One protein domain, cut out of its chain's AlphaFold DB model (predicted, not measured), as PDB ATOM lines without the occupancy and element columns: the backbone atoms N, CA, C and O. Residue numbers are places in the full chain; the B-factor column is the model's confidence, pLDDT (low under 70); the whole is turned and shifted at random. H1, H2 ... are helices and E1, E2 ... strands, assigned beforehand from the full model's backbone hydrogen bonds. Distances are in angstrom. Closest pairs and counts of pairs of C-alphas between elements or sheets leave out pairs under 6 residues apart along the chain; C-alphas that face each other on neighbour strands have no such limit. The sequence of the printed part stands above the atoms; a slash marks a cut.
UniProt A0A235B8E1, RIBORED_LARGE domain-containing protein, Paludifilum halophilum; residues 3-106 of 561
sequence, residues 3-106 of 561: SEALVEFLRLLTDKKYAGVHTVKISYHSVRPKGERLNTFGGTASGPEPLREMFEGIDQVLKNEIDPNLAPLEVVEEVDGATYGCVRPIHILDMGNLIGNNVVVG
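Overview. This is residues 3 to 106 of the 561 residues of the protein "RIBORED_LARGE domain-containing protein" of Paludifilum halophilum (UniProt A0A235B8E1). A hairpin, E1 and E2, crosses one end of three lengthwise helices, H2 and H3 side by side and H1 near H2. Residues 15 to 48, with no named element, run from that end to a loop past the other. The 104 printed residues hold H1, H2, E1, E2, H3 in chain order; the sheet E1 - E2 is antiparallel and the class mixed, helices and strands. The whole is only just loose, close to compact, radius of gyration of the C-alphas 15.8 A, and elongated, 47 by 29 by 19 A.

Along the chain. E1 is residues 74 to 79, 15.0 A; E2, 82 to 86, 13.4 A. H3, 89 to 104, is 22.4 A, from C-alpha 89 at (15.958, 27.865, -11.681). H2, 49 to 62, is 20.2 A; H1, 3 to 14, is 16.5 A, from C-alpha 3 at (18.398, 28.414, -32.750).

Arrangement. In the hairpin, N 76 and O 84 are 2.8 A apart, within hydrogen-bond range. H2 and H3 touch, closest C-alphas Pro 50 and Asn 102, 4.9 A, opposite ways at a shallow tilt of 4 degrees. H1 and H2 are close but not clearly touching, closest C-alphas Leu 6 and Phe 55, 8.0 A. In H1, H2 and H3 every O i to N i+4 pair is within hydrogen-bond range.

Size, cuts and confidence. The farthest C-alphas, Gly 42 and Asp 80, are 48.3 A apart. The printed part has no cut; links H1 to H2 and H2 to E1 are long. Residues 40 to 43 and 104 to 106 have pLDDT under 70.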
ATOM      1  N   SER A   3      18.487  29.512 -33.724       91.00
ATOM      2  CA  SER A   3      18.398  28.414 -32.750       91.00
ATOM      3  C   SER A   3      19.698  27.612 -32.631       91.00
ATOM      4  O   SER A   3      20.162  27.354 -31.529       91.00
ATOM      5  N   GLU A   4      20.328  27.264 -33.754       92.25
ATOM      6  CA  GLU A   4      21.618  26.556 -33.769       92.25
ATOM      7  C   GLU A   4      22.733  27.375 -33.110       92.25
ATOM      8  O   GLU A   4      23.557  26.817 -32.393       92.25
ATOM      9  N   ALA A   5      22.748  28.699 -33.314       94.06
ATOM     10  CA  ALA A   5      23.722  29.573 -32.665       94.06
ATOM     11  C   ALA A   5      23.557  29.565 -31.137       94.06
ATOM     12  O   ALA A   5      24.554  29.510 -30.422       94.06
ATOM     13  N   LEU A   6      22.314  29.564 -30.640       95.31
ATOM     14  CA  LEU A   6      22.028  29.438 -29.209       95.31
ATOM     15  C   LEU A   6      22.450  28.069 -28.658       95.31
ATOM     16  O   LEU A   6      23.078  28.007 -27.605       95.31
ATOM     17  N   VAL A   7      22.166  26.982 -29.381       94.81
ATOM     18  CA  VAL A   7      22.589  25.627 -28.986       94.81
ATOM     19  C   VAL A   7      24.110  25.534 -28.889       94.81
ATOM     20  O   VAL A   7      24.624  25.050 -27.883       94.81
ATOM     21  N   GLU A   8      24.842  26.019 -29.892       95.44
ATOM     22  CA  GLU A   8      26.308  25.993 -29.864       95.44
ATOM     23  C   GLU A   8      26.880  26.921 -28.785       95.44
ATOM     24  O   GLU A   8      27.840  26.547 -28.118       95.44
ATOM     25  N   PHE A   9      26.268  28.083 -28.534       95.44
ATOM     26  CA  PHE A   9      26.647  28.952 -27.418       95.44
ATOM     27  C   PHE A   9      26.505  28.240 -26.065       95.44
ATOM     28  O   PHE A   9      27.472  28.164 -25.311       95.44
ATOM     29  N   LEU A  10      25.349  27.633 -25.784       94.69
ATOM     30  CA  LEU A  10      25.131  26.880 -24.544       94.69
ATOM     31  C   LEU A  10      26.053  25.659 -24.446       94.69
ATOM     32  O   LEU A  10      26.535  25.325 -23.365       94.69
ATOM     33  N   ARG A  11      26.355  25.008 -25.573       95.12
ATOM     34  CA  ARG A  11      27.308  23.896 -25.628       95.12
ATOM     35  C   ARG A  11      28.726  24.336 -25.275       95.12
ATOM     36  O   ARG A  11      29.412  23.606 -24.568       95.12
ATOM     37  N   LEU A  12      29.165  25.505 -25.743       93.88
ATOM     38  CA  LEU A  12      30.468  26.072 -25.382       93.88
ATOM     39  C   LEU A  12      30.569  26.343 -23.876       93.88
ATOM     40  O   LEU A  12      31.632  26.140 -23.302       93.88
ATOM     41  N   LEU A  13      29.464  26.747 -23.241       90.94
ATOM     42  CA  LEU A  13      29.412  27.010 -21.799       90.94
ATOM     43  C   LEU A  13      29.349  25.734 -20.942       90.94
ATOM     44  O   LEU A  13      29.801  25.740 -19.804       90.94
ATOM     45  N   THR A  14      28.786  24.641 -21.465       91.69
ATOM     46  CA  THR A  14      28.473  23.435 -20.672       91.69
ATOM     47  C   THR A  14      29.397  22.243 -20.937       91.69
ATOM     48  O   THR A  14      29.613  21.424 -20.045       91.69
ATOM     49  N   ASP A  15      29.965  22.115 -22.139       92.50
ATOM     50  CA  ASP A  15      30.827  20.987 -22.506       92.50
ATOM     51  C   ASP A  15      32.275  21.240 -22.056       92.50
ATOM     52  O   ASP A  15      32.961  22.139 -22.547       92.50
ATOM     53  N   LYS A  16      32.761  20.396 -21.138       90.00
ATOM     54  CA  LYS A  16      34.087  20.502 -20.503       90.00
ATOM     55  C   LYS A  16      35.252  20.538 -21.484       90.00
ATOM     56  O   LYS A  16      36.303  21.084 -21.167       90.00
ATOM     57  N   LYS A  17      35.095  19.986 -22.691       91.94
ATOM     58  CA  LYS A  17      36.165  20.034 -23.703       91.94
ATOM     59  C   LYS A  17      36.495  21.463 -24.160       91.94
ATOM     60  O   LYS A  17      37.527  21.670 -24.792       91.94
ATOM     61  N   TYR A  18      35.614  22.422 -23.875       91.62
ATOM     62  CA  TYR A  18      35.801  23.838 -24.165       91.62
ATOM     63  C   TYR A  18      36.251  24.650 -22.943       91.62
ATOM     64  O   TYR A  18      36.282  25.870 -23.035       91.62
ATOM     65  N   ALA A  19      36.663  24.019 -21.837       88.31
ATOM     66  CA  ALA A  19      37.096  24.719 -20.620       88.31
ATOM     67  C   ALA A  19      38.212  25.759 -20.862       88.31
ATOM     68  O   ALA A  19      38.224  26.819 -20.246       88.31
ATOM     69  N   GLY A  20      39.114  25.512 -21.819       87.50
ATOM     70  CA  GLY A  20      40.151  26.478 -22.210       87.50
ATOM     71  C   GLY A  20      39.659  27.674 -23.046       87.50
ATOM     72  O   GLY A  20      40.453  28.555 -23.382       87.50
ATOM     73  N   VAL A  21      38.379  27.717 -23.436       88.69
ATOM     74  CA  VAL A  21      37.792  28.803 -24.231       88.69
ATOM     75  C   VAL A  21      37.355  29.932 -23.303       88.69
ATOM     76  O   VAL A  21      36.309  29.878 -22.672       88.69
ATOM     77  N   HIS A  22      38.139  31.008 -23.275       86.50
ATOM     78  CA  HIS A  22      37.858  32.187 -22.447       86.50
ATOM     79  C   HIS A  22      37.089  33.297 -23.188       86.50
ATOM     80  O   HIS A  22      36.762  34.334 -22.612       86.50
ATOM     81  N   THR A  23      36.876  33.170 -24.501       90.44
ATOM     82  CA  THR A  23      36.225  34.215 -25.303       90.44
ATOM     83  C   THR A  23      35.454  33.618 -26.469       90.44
ATOM     84  O   THR A  23      36.028  32.944 -27.324       90.44
ATOM     85  N   VAL A  24      34.166  33.952 -26.544       91.25
ATOM     86  CA  VAL A  24      33.276  33.621 -27.659       91.25
ATOM     87  C   VAL A  24      32.998  34.897 -28.455       91.25
ATOM     88  O   VAL A  24      32.663  35.931 -27.884       91.25
ATOM     89  N   LYS A  25      33.160  34.847 -29.781       92.94
ATOM     90  CA  LYS A  25      32.826  35.958 -30.685       92.94
ATOM     91  C   LYS A  25      31.674  35.544 -31.588       92.94
ATOM     92  O   LYS A  25      31.806  34.574 -32.329       92.94
ATOM     93  N   ILE A  26      30.582  36.301 -31.557       93.25
ATOM     94  CA  ILE A  26      29.386  36.039 -32.361       93.25
ATOM     95  C   ILE A  26      29.342  37.036 -33.523       93.25
ATOM     96  O   ILE A  26      29.427  38.246 -33.319       93.25
ATOM     97  N   SER A  27      29.250  36.525 -34.752       93.56
ATOM     98  CA  SER A  27      29.148  37.340 -35.968       93.56
ATOM     99  C   SER A  27      27.693  37.447 -36.414       93.56
ATOM    100  O   SER A  27      27.057  36.437 -36.709       93.56
ATOM    101  N   TYR A  28      27.193  38.677 -36.520       93.06
ATOM    102  CA  TYR A  28      25.818  38.970 -36.939       93.06
ATOM    103  C   TYR A  28      25.701  39.379 -38.415       93.06
ATOM    104  O   TYR A  28      24.614  39.710 -38.873       93.06
ATOM    105  N   HIS A  29      26.795  39.350 -39.185       90.88
ATOM    106  CA  HIS A  29      26.836  39.862 -40.565       90.88
ATOM    107  C   HIS A  29      25.873  39.169 -41.539       90.88
ATOM    108  O   HIS A  29      25.515  39.755 -42.556       90.88
ATOM    109  N   SER A  30      25.467  37.936 -41.238       90.50
ATOM    110  CA  SER A  30      24.526  37.163 -42.058       90.50
ATOM    111  C   SER A  30      23.075  37.271 -41.577       90.50
ATOM    112  O   SER A  30      22.201  36.589 -42.111       90.50
ATOM    113  N   VAL A  31      22.807  38.076 -40.546       90.38
ATOM    114  CA  VAL A  31      21.448  38.371 -40.091       90.38
ATOM    115  C   VAL A  31      20.911  39.533 -40.916       90.38
ATOM    116  O   VAL A  31      21.568  40.562 -41.061       90.38
ATOM    117  N   ARG A  32      19.710  39.353 -41.466       89.38
ATOM    118  CA  ARG A  32      19.021  40.388 -42.241       89.38
ATOM    119  C   ARG A  32      18.849  41.684 -41.427       89.38
ATOM    120  O   ARG A  32      18.610  41.599 -40.218       89.38
ATOM    121  N   PRO A  33      18.954  42.866 -42.052       89.00
ATOM    122  CA  PRO A  33      18.741  44.141 -41.380       89.00
ATOM    123  C   PRO A  33      17.293  44.314 -40.908       89.00
ATOM    124  O   PRO A  33      16.359  43.702 -41.437       89.00
ATOM    125  N   LYS A  34      17.111  45.195 -39.920       84.69
ATOM    126  CA  LYS A  34      15.789  45.617 -39.447       84.69
ATOM    127  C   LYS A  34      14.962  46.179 -40.611       84.69
ATOM    128  O   LYS A  34      15.485  46.935 -41.427       84.69
ATOM    129  N   GLY A  35      13.685  45.811 -40.682       79.44
ATOM    130  CA  GLY A  35      12.757  46.262 -41.724       79.44
ATOM    131  C   GLY A  35      12.676  45.352 -42.957       79.44
ATOM    132  O   GLY A  35      11.760  45.510 -43.758       79.44
ATOM    133  N   GLU A  36      13.569  44.368 -43.121       82.38
ATOM    134  CA  GLU A  36      13.495  43.439 -44.258       82.38
ATOM    135  C   GLU A  36      12.275  42.508 -44.154       82.38
ATOM    136  O   GLU A  36      12.022  41.915 -43.108       82.38
ATOM    137  N   ARG A  37      11.527  42.332 -45.248       75.62
ATOM    138  CA  ARG A  37      10.295  41.528 -45.273       75.62
ATOM    139  C   ARG A  37      10.536  40.050 -44.929       75.62
ATOM    140  O   ARG A  37      11.510  39.432 -45.370       75.62
ATOM    141  N   LEU A  38       9.616  39.455 -44.169       75.81
ATOM    142  CA  LEU A  38       9.599  38.016 -43.898       75.81
ATOM    143  C   LEU A  38       8.772  37.272 -44.967       75.81
ATOM    144  O   LEU A  38       7.723  37.738 -45.396       75.81
ATOM    145  N   ASN A  39       9.251  36.104 -45.417       70.62
ATOM    146  CA  ASN A  39       8.624  35.360 -46.526       70.62
ATOM    147  C   ASN A  39       7.402  34.535 -46.097       70.62
ATOM    148  O   ASN A  39       6.486  34.331 -46.886       70.62
ATOM    149  N   THR A  40       7.420  34.003 -44.876       63.50
ATOM    150  CA  THR A  40       6.421  33.045 -44.372       63.50
ATOM    151  C   THR A  40       5.475  33.652 -43.343       63.50
ATOM    152  O   THR A  40       4.499  33.015 -42.960       63.50
ATOM    153  N   PHE A  41       5.759  34.870 -42.888       57.44
ATOM    154  CA  PHE A  41       5.009  35.575 -41.856       57.44
ATOM    155  C   PHE A  41       4.704  36.991 -42.346       57.44
ATOM    156  O   PHE A  41       5.548  37.599 -43.001       57.44
ATOM    157  N   GLY A  42       3.520  37.519 -42.023       57.94
ATOM    158  CA  GLY A  42       3.292  38.965 -42.101       57.94
ATOM    159  C   GLY A  42       4.213  39.659 -41.096       57.94
ATOM    160  O   GLY A  42       4.332  39.181 -39.968       57.94
ATOM    161  N   GLY A  43       4.911  40.721 -41.493       69.44
ATOM    162  CA  GLY A  43       5.891  41.411 -40.659       69.44
ATOM    163  C   GLY A  43       7.235  41.691 -41.343       69.44
ATOM    164  O   GLY A  43       7.594  41.144 -42.393       69.44
ATOM    165  N   THR A  44       8.033  42.500 -40.648       74.69
ATOM    166  CA  THR A  44       9.417  42.823 -41.005       74.69
ATOM    167  C   THR A  44      10.396  42.248 -39.987       74.69
ATOM    168  O   THR A  44      10.049  41.932 -38.848       74.69
ATOM    169  N   ALA A  45      11.641  42.061 -40.407       80.06
ATOM    170  CA  ALA A  45      12.707  41.568 -39.562       80.06
ATOM    171  C   ALA A  45      13.070  42.585 -38.476       80.06
ATOM    172  O   ALA A  45      13.127  43.787 -38.733       80.06
ATOM    173  N   SER A  46      13.399  42.094 -37.283       81.50
ATOM    174  CA  SER A  46      13.821  42.923 -36.151       81.50
ATOM    175  C   SER A  46      15.273  43.409 -36.243       81.50
ATOM    176  O   SER A  46      15.652  44.336 -35.533       81.50
ATOM    177  N   GLY A  47      16.075  42.832 -37.143       86.88
ATOM    178  CA  GLY A  47      17.517  43.070 -37.218       86.88
ATOM    179  C   GLY A  47      18.322  42.164 -36.274       86.88
ATOM    180  O   GLY A  47      17.763  41.262 -35.646       86.88
ATOM    181  N   PRO A  48      19.652  42.341 -36.208       91.38
ATOM    182  CA  PRO A  48      20.531  41.549 -35.346       91.38
ATOM    183  C   PRO A  48      20.544  41.963 -33.869       91.38
ATOM    184  O   PRO A  48      20.996  41.174 -33.040       91.38
ATOM    185  N   GLU A  49      20.111  43.178 -33.532       90.56
ATOM    186  CA  GLU A  49      20.178  43.733 -32.172       90.56
ATOM    187  C   GLU A  49      19.512  42.839 -31.109       90.56
ATOM    188  O   GLU A  49      20.192  42.516 -30.136       90.56
ATOM    189  N   PRO A  50      18.286  42.316 -31.302       89.12
ATOM    190  CA  PRO A  50      17.635  41.470 -30.293       89.12
ATOM    191  C   PRO A  50      18.391  40.167 -30.021       89.12
ATOM    192  O   PRO A  50      18.453  39.681 -28.891       89.12
ATOM    193  N   LEU A  51      19.027  39.614 -31.058       91.88
ATOM    194  CA  LEU A  51      19.847  38.418 -30.924       91.88
ATOM    195  C   LEU A  51      21.113  38.718 -30.111       91.88
ATOM    196  O   LEU A  51      21.548  37.877 -29.326       91.88
ATOM    197  N   ARG A  52      21.691  39.914 -30.278       93.75
ATOM    198  CA  ARG A  52      22.832  40.376 -29.481       93.75
ATOM    199  C   ARG A  52      22.450  40.566 -28.017       93.75
ATOM    200  O   ARG A  52      23.137  40.019 -27.160       93.75
ATOM    201  N   GLU A  53      21.349  41.266 -27.759       93.69
ATOM    202  CA  GLU A  53      20.812  41.491 -26.411       93.69
ATOM    203  C   GLU A  53      20.538  40.170 -25.683       93.69
ATOM    204  O   GLU A  53      20.849  40.043 -24.505       93.69
ATOM    205  N   MET A  54      20.030  39.154 -26.388       95.06
ATOM    206  CA  MET A  54      19.825  37.818 -25.822       95.06
ATOM    207  C   MET A  54      21.139  37.168 -25.368       95.06
ATOM    208  O   MET A  54      21.214  36.674 -24.247       95.06
ATOM    209  N   PHE A  55      22.174  37.143 -26.216       96.50
ATOM    210  CA  PHE A  55      23.453  36.509 -25.864       96.50
ATOM    211  C   PHE A  55      24.192  37.254 -24.749       96.50
ATOM    212  O   PHE A  55      24.703  36.616 -23.830       96.50
ATOM    213  N   GLU A  56      24.232  38.586 -24.817       95.88
ATOM    214  CA  GLU A  56      24.822  39.428 -23.770       95.88
ATOM    215  C   GLU A  56      24.041  39.289 -22.459       95.88
ATOM    216  O   GLU A  56      24.638  39.088 -21.405       95.88
ATOM    217  N   GLY A  57      22.709  39.294 -22.530       96.25
ATOM    218  CA  GLY A  57      21.843  39.096 -21.377       96.25
ATOM    219  C   GLY A  57      22.053  37.735 -20.714       96.25
ATOM    220  O   GLY A  57      22.163  37.674 -19.497       96.25
ATOM    221  N   ILE A  58      22.172  36.642 -21.479       96.06
ATOM    222  CA  ILE A  58      22.435  35.311 -20.903       96.06
ATOM    223  C   ILE A  58      23.779  35.292 -20.156       96.06
ATOM    224  O   ILE A  58      23.850  34.759 -19.050       96.06
ATOM    225  N   ASP A  59      24.834  35.889 -20.718       95.06
ATOM    226  CA  ASP A  59      26.136  35.998 -20.043       95.06
ATOM    227  C   ASP A  59      26.037  36.810 -18.737       95.06
ATOM    228  O   ASP A  59      26.561  36.392 -17.704       95.06
ATOM    229  N   GLN A  60      25.295  37.921 -18.754       95.81
ATOM    230  CA  GLN A  60      25.038  38.745 -17.570       95.81
ATOM    231  C   GLN A  60      24.204  38.014 -16.507       95.81
ATOM    232  O   GLN A  60      24.480  38.158 -15.315       95.81
ATOM    233  N   VAL A  61      23.208  37.215 -16.908       95.62
ATOM    234  CA  VAL A  61      22.407  36.381 -15.992       95.62
ATOM    235  C   VAL A  61      23.305  35.401 -15.252       95.62
ATOM    236  O   VAL A  61      23.249  35.335 -14.031       95.62
ATOM    237  N   LEU A  62      24.173  34.680 -15.967       92.81
ATOM    238  CA  LEU A  62      25.065  33.679 -15.366       92.81
ATOM    239  C   LEU A  62      26.106  34.288 -14.409       92.81
ATOM    240  O   LEU A  62      26.682  33.571 -13.591       92.81
ATOM    241  N   LYS A  63      26.348  35.600 -14.502       92.31
ATOM    242  CA  LYS A  63      27.259  36.370 -13.640       92.31
ATOM    243  C   LYS A  63      26.544  37.180 -12.553       92.31
ATOM    244  O   LYS A  63      27.210  37.899 -11.810       92.31
ATOM    245  N   ASN A  64      25.215  37.087 -12.456       94.06
ATOM    246  CA  ASN A  64      24.364  37.917 -11.593       94.06
ATOM    247  C   ASN A  64      24.536  39.431 -11.822       94.06
ATOM    248  O   ASN A  64      24.355  40.236 -10.910       94.06
ATOM    249  N   GLU A  65      24.873  39.844 -13.046       95.56
ATOM    250  CA  GLU A  65      25.002  41.261 -13.406       95.56
ATOM    251  C   GLU A  65      23.629  41.918 -13.636       95.56
ATOM    252  O   GLU A  65      23.488  43.120 -13.411       95.56
ATOM    253  N   ILE A  66      22.606  41.139 -14.024       93.19
ATOM    254  CA  ILE A  66      21.225  41.635 -14.191       93.19
ATOM    255  C   ILE A  66      20.510  41.806 -12.843       93.19
ATOM    256  O   ILE A  66      19.918  42.854 -12.586       93.19
ATOM    257  N   ASP A  67      20.545  40.789 -11.976       94.00
ATOM    258  CA  ASP A  67      19.966  40.840 -10.626       94.00
ATOM    259  C   ASP A  67      21.051  40.508  -9.583       94.00
ATOM    260  O   ASP A  67      21.253  39.341  -9.240       94.00
ATOM    261  N   PRO A  68      21.758  41.524  -9.050       91.19
ATOM    262  CA  PRO A  68      22.866  41.321  -8.114       91.19
ATOM    263  C   PRO A  68      22.413  40.844  -6.726       91.19
ATOM    264  O   PRO A  68      23.248  40.624  -5.851       91.19
ATOM    265  N   ASN A  69      21.101  40.713  -6.496       90.38
ATOM    266  CA  ASN A  69      20.559  40.201  -5.241       90.38
ATOM    267  C   ASN A  69      20.459  38.672  -5.207       90.38
ATOM    268  O   ASN A  69      20.165  38.122  -4.144       90.38
ATOM    269  N   LEU A  70      20.653  38.003  -6.346       92.44
ATOM    270  CA  LEU A  70      20.588  36.550  -6.441       92.44
ATOM    271  C   LEU A  70      21.818  35.900  -5.814       92.44
ATOM    272  O   LEU A  70      22.933  36.436  -5.860       92.44
ATOM    273  N   ALA A  71      21.621  34.701  -5.267       88.94
ATOM    274  CA  ALA A  71      22.745  33.872  -4.863       88.94
ATOM    275  C   ALA A  71      23.612  33.518  -6.092       88.94
ATOM    276  O   ALA A  71      23.070  33.278  -7.176       88.94
ATOM    277  N   PRO A  72      24.953  33.481  -5.958       86.25
ATOM    278  CA  PRO A  72      25.817  33.050  -7.051       86.25
ATOM    279  C   PRO A  72      25.543  31.586  -7.419       86.25
ATOM    280  O   PRO A  72      24.982  30.821  -6.629       86.25
ATOM    281  N   LEU A  73      25.980  31.189  -8.614       88.75
ATOM    282  CA  LEU A  73      25.967  29.789  -9.035       88.75
ATOM    283  C   LEU A  73      26.716  28.912  -8.025       88.75
ATOM    284  O   LEU A  73      27.794  29.267  -7.542       88.75
ATOM    285  N   GLU A  74      26.158  27.739  -7.734       84.62
ATOM    286  CA  GLU A  74      26.811  26.766  -6.864       84.62
ATOM    287  C   GLU A  74      27.958  26.112  -7.628       84.62
ATOM    288  O   GLU A  74      27.730  25.366  -8.580       84.62
ATOM    289  N   VAL A  75      29.196  26.426  -7.240       86.88
ATOM    290  CA  VAL A  75      30.397  25.867  -7.868       86.88
ATOM    291  C   VAL A  75      30.462  24.367  -7.602       86.88
ATOM    292  O   VAL A  75      30.485  23.931  -6.452       86.88
ATOM    293  N   VAL A  76      30.525  23.589  -8.678       87.75
ATOM    294  CA  VAL A  76      30.601  22.126  -8.633       87.75
ATOM    295  C   VAL A  76      32.049  21.668  -8.768       87.75
ATOM    296  O   VAL A  76      32.500  20.803  -8.020       87.75
ATOM    297  N   GLU A  77      32.790  22.237  -9.720       88.44
ATOM    298  CA  GLU A  77      34.160  21.820 -10.020       88.44
ATOM    299  C   GLU A  77      34.942  22.889 -10.796       88.44
ATOM    300  O   GLU A  77      34.372  23.823 -11.360       88.44
ATOM    301  N   GLU A  78      36.260  22.706 -10.867       86.62
ATOM    302  CA  GLU A  78      37.154  23.496 -11.712       86.62
ATOM    303  C   GLU A  78      37.881  22.584 -12.704       86.62
ATOM    304  O   GLU A  78      38.438  21.550 -12.325       86.62
ATOM    305  N   VAL A  79      37.892  22.967 -13.981       84.94
ATOM    306  CA  VAL A  79      38.544  22.227 -15.070       84.94
ATOM    307  C   VAL A  79      39.351  23.216 -15.898       84.94
ATOM    308  O   VAL A  79      38.801  24.195 -16.386       84.94
ATOM    309  N   ASP A  80      40.658  22.985 -16.045       81.75
ATOM    310  CA  ASP A  80      41.567  23.814 -16.858       81.75
ATOM    311  C   ASP A  80      41.480  25.335 -16.586       81.75
ATOM    312  O   ASP A  80      41.679  26.158 -17.478       81.75
ATOM    313  N   GLY A  81      41.204  25.715 -15.332       78.56
ATOM    314  CA  GLY A  81      41.065  27.112 -14.903       78.56
ATOM    315  C   GLY A  81      39.680  27.727 -15.130       78.56
ATOM    316  O   GLY A  81      39.489  28.894 -14.797       78.56
ATOM    317  N   ALA A  82      38.720  26.963 -15.659       81.75
ATOM    318  CA  ALA A  82      37.312  27.335 -15.740       81.75
ATOM    319  C   ALA A  82      36.521  26.747 -14.564       81.75
ATOM    320  O   ALA A  82      36.649  25.566 -14.236       81.75
ATOM    321  N   THR A  83      35.671  27.572 -13.956       85.94
ATOM    322  CA  THR A  83      34.765  27.171 -12.877       85.94
ATOM    323  C   THR A  83      33.424  26.752 -13.468       85.94
ATOM    324  O   THR A  83      32.764  27.544 -14.138       85.94
ATOM    325  N   TYR A  84      33.004  25.519 -13.197       87.88
ATOM    326  CA  TYR A  84      31.693  25.004 -13.577       87.88
ATOM    327  C   TYR A  84      30.763  25.034 -12.366       87.88
ATOM    328  O   TYR A  84      31.113  24.550 -11.286       87.88
ATOM    329  N   GLY A  85      29.573  25.602 -12.550       89.06
ATOM    330  CA  GLY A  85      28.547  25.699 -11.517       89.06
ATOM    331  C   GLY A  85      27.189  25.190 -11.984       89.06
ATOM    332  O   GLY A  85      26.938  25.057 -13.183       89.06
ATOM    333  N   CYS A  86      26.311  24.905 -11.027       90.44
ATOM    334  CA  CYS A  86      24.927  24.549 -11.300       90.44
ATOM    335  C   CYS A  86      24.070  25.815 -11.431       90.44
ATOM    336  O   CYS A  86      24.057  26.671 -10.543       90.44
ATOM    337  N   VAL A  87      23.345  25.924 -12.545       91.88
ATOM    338  CA  VAL A  87      22.356  26.982 -12.770       91.88
ATOM    339  C   VAL A  87      21.138  26.779 -11.875       91.88
ATOM    340  O   VAL A  87      20.521  25.720 -11.866       91.88
ATOM    341  N   ARG A  88      20.798  27.823 -11.116       93.56
ATOM    342  CA  ARG A  88      19.574  27.887 -10.296       93.56
ATOM    343  C   ARG A  88      18.343  28.132 -11.189       93.56
ATOM    344  O   ARG A  88      18.512  28.762 -12.238       93.56
ATOM    345  N   PRO A  89      17.119  27.728 -10.800       95.44
ATOM    346  CA  PRO A  89      15.958  27.865 -11.681       95.44
ATOM    347  C   PRO A  89      15.639  29.320 -12.054       95.44
ATOM    348  O   PRO A  89      15.290  29.580 -13.201       95.44
ATOM    349  N   ILE A  90      15.883  30.287 -11.160       95.94
ATOM    350  CA  ILE A  90      15.759  31.723 -11.466       95.94
ATOM    351  C   ILE A  90      16.654  32.185 -12.634       95.94
ATOM    352  O   ILE A  90      16.254  33.040 -13.423       95.94
ATOM    353  N   HIS A  91      17.832  31.579 -12.825       95.94
ATOM    354  CA  HIS A  91      18.671  31.864 -13.994       95.94
ATOM    355  C   HIS A  91      18.047  31.299 -15.271       95.94
ATOM    356  O   HIS A  91      18.067  31.957 -16.307       95.94
ATOM    357  N   ILE A  92      17.453  30.102 -15.206       95.75
ATOM    358  CA  ILE A  92      16.721  29.510 -16.337       95.75
ATOM    359  C   ILE A  92      15.498  30.358 -16.690       95.75
ATOM    360  O   ILE A  92      15.238  30.575 -17.873       95.75
ATOM    361  N   LEU A  93      14.791  30.884 -15.686       96.81
ATOM    362  CA  LEU A  93      13.698  31.837 -15.862       96.81
ATOM    363  C   LEU A  93      14.174  33.065 -16.634       96.81
ATOM    364  O   LEU A  93      13.559  33.434 -17.633       96.81
ATOM    365  N   ASP A  94      15.269  33.689 -16.198       97.06
ATOM    366  CA  ASP A  94      15.800  34.893 -16.837       97.06
ATOM    367  C   ASP A  94      16.298  34.612 -18.264       97.06
ATOM    368  O   ASP A  94      15.973  35.360 -19.187       97.06
ATOM    369  N   MET A  95      17.003  33.499 -18.481       96.19
ATOM    370  CA  MET A  95      17.447  33.067 -19.811       96.19
ATOM    371  C   MET A  95      16.269  32.787 -20.754       96.19
ATOM    372  O   MET A  95      16.296  33.219 -21.905       96.19
ATOM    373  N   GLY A  96      15.230  32.095 -20.276       95.50
ATOM    374  CA  GLY A  96      14.005  31.832 -21.034       95.50
ATOM    375  C   GLY A  96      13.313  33.129 -21.441       95.50
ATOM    376  O   GLY A  96      13.074  33.357 -22.624       95.50
ATOM    377  N   ASN A  97      13.133  34.039 -20.486       94.88
ATOM    378  CA  ASN A  97      12.543  35.351 -20.727       94.88
ATOM    379  C   ASN A  97      13.350  36.204 -21.727       94.88
ATOM    380  O   ASN A  97      12.763  36.940 -22.517       94.88
ATOM    381  N   LEU A  98      14.686  36.112 -21.736       94.56
ATOM    382  CA  LEU A  98      15.532  36.792 -22.730       94.56
ATOM    383  C   LEU A  98      15.373  36.196 -24.137       94.56
ATOM    384  O   LEU A  98      15.354  36.939 -25.120       94.56
ATOM    385  N   ILE A  99      15.213  34.872 -24.241       93.44
ATOM    386  CA  ILE A  99      14.878  34.201 -25.505       93.44
ATOM    387  C   ILE A  99      13.492  34.653 -25.984       93.44
ATOM    388  O   ILE A  99      13.345  35.031 -27.149       93.44
ATOM    389  N   GLY A 100      12.499  34.681 -25.091       90.25
ATOM    390  CA  GLY A 100      11.160  35.192 -25.371       90.25
ATOM    391  C   GLY A 100      11.191  36.645 -25.847       90.25
ATOM    392  O   GLY A 100      10.602  36.973 -26.880       90.25
ATOM    393  N   ASN A 101      11.964  37.499 -25.170       87.50
ATOM    394  CA  ASN A 101      12.134  38.903 -25.540       87.50
ATOM    395  C   ASN A 101      12.701  39.040 -26.961       87.50
ATOM    396  O   ASN A 101      12.111  39.735 -27.782       87.50
ATOM    397  N   ASN A 102      13.767  38.300 -27.294       87.56
ATOM    398  CA  ASN A 102      14.368  38.272 -28.634       87.56
ATOM    399  C   ASN A 102      13.354  37.936 -29.745       87.56
ATOM    400  O   ASN A 102      13.384  38.523 -30.827       87.56
ATOM    401  N   VAL A 103      12.412  37.028 -29.473       82.38
ATOM    402  CA  VAL A 103      11.339  36.664 -30.415       82.38
ATOM    403  C   VAL A 103      10.279  37.772 -30.545       82.38
ATOM    404  O   VAL A 103       9.659  37.903 -31.603       82.38
ATOM    405  N   VAL A 104      10.070  38.582 -29.502       68.56
ATOM    406  CA  VAL A 104       9.060  39.655 -29.446       68.56
ATOM    407  C   VAL A 104       9.506  40.946 -30.140       68.56
ATOM    408  O   VAL A 104       8.647  41.629 -30.695       68.56
ATOM    409  N   VAL A 105      10.806  41.280 -30.180       56.78
ATOM    410  CA  VAL A 105      11.310  42.608 -30.630       56.78
ATOM    411  C   VAL A 105      10.936  42.989 -32.081       56.78
ATOM    412  O   VAL A 105      11.074  44.139 -32.489       56.78
ATOM    413  N   GLY A 106      10.364  42.078 -32.874       51.38
ATOM    414  CA  GLY A 106       9.709  42.426 -34.144       51.38
ATOM    415  C   GLY A 106       8.376  43.183 -34.006       51.38
ATOM    416  O   GLY A 106       7.827  43.605 -35.017       51.38
TER     417      GLY A 106